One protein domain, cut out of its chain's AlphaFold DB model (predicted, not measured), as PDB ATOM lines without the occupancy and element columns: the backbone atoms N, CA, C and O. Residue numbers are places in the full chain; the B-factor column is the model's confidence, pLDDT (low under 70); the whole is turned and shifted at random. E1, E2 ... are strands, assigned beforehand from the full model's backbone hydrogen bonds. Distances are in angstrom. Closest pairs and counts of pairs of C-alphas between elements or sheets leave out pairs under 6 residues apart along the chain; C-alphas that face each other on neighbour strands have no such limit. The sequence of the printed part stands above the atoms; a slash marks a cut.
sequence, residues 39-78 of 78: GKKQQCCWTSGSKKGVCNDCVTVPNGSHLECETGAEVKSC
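AT A GLANCE: This is residues 39 to 78 of the 78 residues of an uncharacterized protein of Elizabethkingia anophelis NUHP1 (UniProt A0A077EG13). Little regular structure: a slender rod built on a small sheet, in which the long strand E1 runs between short E2 at its first residues and E3 along the rest, with two long loops, residues 47 to 58 and 62 to 72. The printed part has 40 residues, 15 of them in three strands, E1, E2, E3 along the chain, with no named helix: all strand, antiparallel, in the order E2, E1, E3. It is compact, radius of gyration of the C-alphas 10.1 A, spanning 32 by 15 by 10 A.

IN THESE COORDINATES: E1, residues 40 to 46, begins at C-alpha 40 (27.317, 38.883, 155.527) and is 19.3 A long. E3, residues 73 to 77, is 13.0 A long and ends at C-alpha 77 (34.704, 38.797, 156.750). E2, residues 59 to 61, measures 6.2 A.

HOW THE PARTS SIT: The pairing is staggered. E1 and E3 are antiparallel at 149 degrees; N 43 and O 76 are 2.9 A apart, within hydrogen-bond range. E1 and E2 form a hairpin at 124 degrees, with N 61 and O 40 at 2.8 A. E2 and E3 are apart.

THE WHOLE: The C-alphas farthest apart, Ser 50 and Asn 63, are 31.9 A apart. Both links are long; the printed part has no cut. Only residue 39 has pLDDT under 70.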
ATOM      1  N   GLY A  39      22.828  40.747 154.906       66.06
ATOM      2  CA  GLY A  39      23.790  39.817 154.321       66.06
ATOM      3  C   GLY A  39      25.166  39.919 154.993       66.06
ATOM      4  O   GLY A  39      25.521  40.952 155.567       66.06
ATOM      5  N   LYS A  40      25.972  38.858 154.931       83.50
ATOM      6  CA  LYS A  40      27.317  38.883 155.527       83.50
ATOM      7  C   LYS A  40      28.169  39.905 154.782       83.50
ATOM      8  O   LYS A  40      28.218  39.878 153.552       83.50
ATOM      9  N   LYS A  41      28.849  40.795 155.506       88.06
ATOM     10  CA  LYS A  41      29.824  41.695 154.891       88.06
ATOM     11  C   LYS A  41      31.102  40.915 154.600       88.06
ATOM     12  O   LYS A  41      31.653  40.209 155.444       88.06
ATOM     13  N   GLN A  42      31.528  40.975 153.351       91.44
ATOM     14  CA  GLN A  42      32.706  40.279 152.860       91.44
ATOM     15  C   GLN A  42      33.559  41.256 152.055       91.44
ATOM     16  O   GLN A  42      33.051  42.206 151.465       91.44
ATOM     17  N   GLN A  43      34.861  41.013 152.029       93.50
ATOM     18  CA  GLN A  43      35.819  41.749 151.213       93.50
ATOM     19  C   GLN A  43      36.861  40.785 150.649       93.50
ATOM     20  O   GLN A  43      37.149  39.741 151.242       93.50
ATOM     21  N   CYS A  44      37.443  41.147 149.511       93.69
ATOM     22  CA  CYS A  44      38.569  40.430 148.927       93.69
ATOM     23  C   CYS A  44      39.873  41.069 149.391       93.69
ATOM     24  O   CYS A  44      40.057  42.272 149.209       93.69
ATOM     25  N   CYS A  45      40.776  40.270 149.955       93.00
ATOM     26  CA  CYS A  45      42.100  40.713 150.377       93.00
ATOM     27  C   CYS A  45      43.183  39.917 149.650       93.00
ATOM     28  O   CYS A  45      43.199  38.687 149.697       93.00
ATOM     29  N   TRP A  46      44.126  40.607 149.015       93.62
ATOM     30  CA  TRP A  46      45.237  39.963 148.315       93.62
ATOM     31  C   TRP A  46      46.286  39.469 149.310       93.62
ATOM     32  O   TRP A  46      46.848  40.245 150.087       93.62
ATOM     33  N   THR A  47      46.583  38.171 149.282       88.19
ATOM     34  CA  THR A  47      47.549  37.538 150.199       88.19
ATOM     35  C   THR A  47      48.931  37.347 149.574       88.19
ATOM     36  O   THR A  47      49.913  37.107 150.286       88.19
ATOM     37  N   SER A  48      49.046  37.543 148.259       84.12
ATOM     38  CA  SER A  48      50.287  37.388 147.497       84.12
ATOM     39  C   SER A  48      50.388  38.377 146.325       84.12
ATOM     40  O   SER A  48      49.434  39.078 145.992       84.12
ATOM     41  N   GLY A  49      51.576  38.468 145.718       81.56
ATOM     42  CA  GLY A  49      51.845  39.358 144.585       81.56
ATOM     43  C   GLY A  49      52.064  40.828 144.962       81.56
ATOM     44  O   GLY A  49      52.298  41.175 146.120       81.56
ATOM     45  N   SER A  50      51.999  41.704 143.958       83.19
ATOM     46  CA  SER A  50      52.262  43.149 144.075       83.19
ATOM     47  C   SER A  50      51.199  43.927 144.859       83.19
ATOM     48  O   SER A  50      51.464  45.045 145.288       83.19
ATOM     49  N   LYS A  51      50.016  43.339 145.072       82.69
ATOM     50  CA  LYS A  51      48.909  43.919 145.852       82.69
ATOM     51  C   LYS A  51      48.767  43.296 147.247       82.69
ATOM     52  O   LYS A  51      47.742  43.479 147.893       82.69
ATOM     53  N   LYS A  52      49.761  42.540 147.726       88.44
ATOM     54  CA  LYS A  52      49.697  41.862 149.030       88.44
ATOM     55  C   LYS A  52      49.343  42.842 150.159       88.44
ATOM     56  O   LYS A  52      50.024  43.842 150.350       88.44
ATOM     57  N   GLY A  53      48.313  42.510 150.935       85.12
ATOM     58  CA  GLY A  53      47.822  43.316 152.055       85.12
ATOM     59  C   GLY A  53      46.803  44.390 151.670       85.12
ATOM     60  O   GLY A  53      46.257  45.033 152.560       85.12
ATOM     61  N   VAL A  54      46.514  44.565 150.378       90.88
ATOM     62  CA  VAL A  54      45.406  45.406 149.914       90.88
ATOM     63  C   VAL A  54      44.104  44.626 150.069       90.88
ATOM     64  O   VAL A  54      44.066  43.421 149.807       90.88
ATOM     65  N   CYS A  55      43.041  45.310 150.483       91.88
ATOM     66  CA  CYS A  55      41.684  44.781 150.502       91.88
ATOM     67  C   CYS A  55      40.748  45.731 149.750       91.88
ATOM     68  O   CYS A  55      40.978  46.941 149.736       91.88
ATOM     69  N   ASN A  56      39.714  45.172 149.129       89.75
ATOM     70  CA  ASN A  56      38.612  45.950 148.571       89.75
ATOM     71  C   ASN A  56      37.656  46.421 149.671       89.75
ATOM     72  O   ASN A  56      37.692  45.924 150.796       89.75
ATOM     73  N   ASP A  57      36.758  47.334 149.312       90.44
ATOM     74  CA  ASP A  57      35.682  47.759 150.198       90.44
ATOM     75  C   ASP A  57      34.774  46.592 150.607       90.44
ATOM     76  O   ASP A  57      34.554  45.629 149.865       90.44
ATOM     77  N   CYS A  58      34.215  46.710 151.808       89.69
ATOM     78  CA  CYS A  58      33.261  45.752 152.339       89.69
ATOM     79  C   CYS A  58      31.942  45.799 151.577       89.69
ATOM     80  O   CYS A  58      31.252  46.819 151.565       89.69
ATOM     81  N   VAL A  59      31.557  44.656 151.016       87.62
ATOM     82  CA  VAL A  59      30.290  44.475 150.311       87.62
ATOM     83  C   VAL A  59      29.384  43.522 151.080       87.62
ATOM     84  O   VAL A  59      29.830  42.529 151.649       87.62
ATOM     85  N   THR A  60      28.090  43.827 151.110       87.50
ATOM     86  CA  THR A  60      27.077  42.966 151.728       87.50
ATOM     87  C   THR A  60      26.679  41.867 150.751       87.50
ATOM     88  O   THR A  60      26.128  42.149 149.687       87.50
ATOM     89  N   VAL A  61      26.931  40.612 151.120       84.50
ATOM     90  CA  VAL A  61      26.624  39.436 150.302       84.50
ATOM     91  C   VAL A  61      25.350  38.762 150.817       84.50
ATOM     92  O   VAL A  61      25.258  38.480 152.016       84.50
ATOM     93  N   PRO A  62      24.358  38.486 149.947       81.50
ATOM     94  CA  PRO A  62      23.135  37.794 150.340       81.50
ATOM     95  C   PRO A  62      23.408  36.448 151.022       81.50
ATOM     96  O   PRO A  62      24.348  35.730 150.675       81.50
ATOM     97  N   ASN A  63      22.556  36.073 151.978       72.38
ATOM     98  CA  ASN A  63      22.654  34.768 152.630       72.38
ATOM     99  C   ASN A  63      22.501  33.636 151.602       72.38
ATOM    100  O   ASN A  63      21.536  33.599 150.845       72.38
ATOM    101  N   GLY A  64      23.465  32.711 151.592       74.81
ATOM    102  CA  GLY A  64      23.543  31.618 150.614       74.81
ATOM    103  C   GLY A  64      24.394  31.930 149.377       74.81
ATOM    104  O   GLY A  64      24.623  31.038 148.565       74.81
ATOM    105  N   SER A  65      24.906  33.155 149.248       80.44
ATOM    106  CA  SER A  65      25.877  33.546 148.221       80.44
ATOM    107  C   SER A  65      27.281  33.704 148.815       80.44
ATOM    108  O   SER A  65      27.447  33.799 150.033       80.44
ATOM    109  N   HIS A  66      28.302  33.717 147.956       79.69
ATOM    110  CA  HIS A  66      29.687  33.988 148.337       79.69
ATOM    111  C   HIS A  66      30.276  35.071 147.435       79.69
ATOM    112  O   HIS A  66      29.927  35.157 146.259       79.69
ATOM    113  N   LEU A  67      31.150  35.908 147.999       86.50
ATOM    114  CA  LEU A  67      31.945  36.850 147.221       86.50
ATOM    115  C   LEU A  67      32.979  36.084 146.386       86.50
ATOM    116  O   LEU A  67      33.774  35.324 146.938       86.50
ATOM    117  N   GLU A  68      32.988  36.298 145.075       90.12
ATOM    118  CA  GLU A  68      34.045  35.798 144.196       90.12
ATOM    119  C   GLU A  68      35.176  36.828 144.123       90.12
ATOM    120  O   GLU A  68      34.949  38.001 143.824       90.12
ATOM    121  N   CYS A  69      36.400  36.390 144.414       89.19
ATOM    122  CA  CYS A  69      37.589  37.234 144.360       89.19
ATOM    123  C   CYS A  69      38.433  36.913 143.126       89.19
ATOM    124  O   CYS A  69      38.491  35.769 142.678       89.19
ATOM    125  N   GLU A  70      39.134  37.923 142.605       86.94
ATOM    126  CA  GLU A  70      40.138  37.720 141.559       86.94
ATOM    127  C   GLU A  70      41.240  36.752 142.019       86.94
ATOM    128  O   GLU A  70      41.567  36.658 143.207       86.94
ATOM    129  N   THR A  71      41.864  36.061 141.063       85.06
ATOM    130  CA  THR A  71      42.957  35.118 141.322       85.06
ATOM    131  C   THR A  71      44.058  35.757 142.177       85.06
ATOM    132  O   THR A  71      44.653  36.767 141.800       85.06
ATOM    133  N   GLY A  72      44.352  35.142 143.327       82.50
ATOM    134  CA  GLY A  72      45.352  35.626 144.288       82.50
ATOM    135  C   GLY A  72      44.793  36.475 145.439       82.50
ATOM    136  O   GLY A  72      45.569  36.895 146.304       82.50
ATOM    137  N   ALA A  73      43.477  36.705 145.477       89.88
ATOM    138  CA  ALA A  73      42.772  37.266 146.623       89.88
ATOM    139  C   ALA A  73      41.932  36.213 147.359       89.88
ATOM    140  O   ALA A  73      41.408  35.270 146.771       89.88
ATOM    141  N   GLU A  74      41.805  36.404 148.669       91.44
ATOM    142  CA  GLU A  74      41.027  35.560 149.571       91.44
ATOM    143  C   GLU A  74      39.839  36.341 150.135       91.44
ATOM    144  O   GLU A  74      39.949  37.533 150.445       91.44
ATOM    145  N   VAL A  75      38.710  35.652 150.304       91.44
ATOM    146  CA  VAL A  75      37.513  36.221 150.930       91.44
ATOM    147  C   VAL A  75      37.732  36.321 152.436       91.44
ATOM    148  O   VAL A  75      38.025  35.325 153.101       91.44
ATOM    149  N   LYS A  76      37.530  37.515 152.993       89.50
ATOM    150  CA  LYS A  76      37.528  37.765 154.437       89.50
ATOM    151  C   LYS A  76      36.225  38.409 154.875       89.50
ATOM    152  O   LYS A  76      35.603  39.156 154.124       89.50
ATOM    153  N   SER A  77      35.824  38.118 156.106       87.31
ATOM    154  CA  SER A  77      34.704  38.797 156.750       87.31
ATOM    155  C   SER A  77      35.091  40.207 157.182       87.31
ATOM    156  O   SER A  77      36.208  40.450 157.652       87.31
ATOM    157  N   CYS A  78      34.122  41.098 157.059       79.38
ATOM    158  CA  CYS A  78      34.005  42.349 157.782       79.38
ATOM    159  C   CYS A  78      32.545  42.489 158.258       79.38
ATOM    160  O   CYS A  78      32.184  43.588 158.713       79.38
TER     161      CYS A  78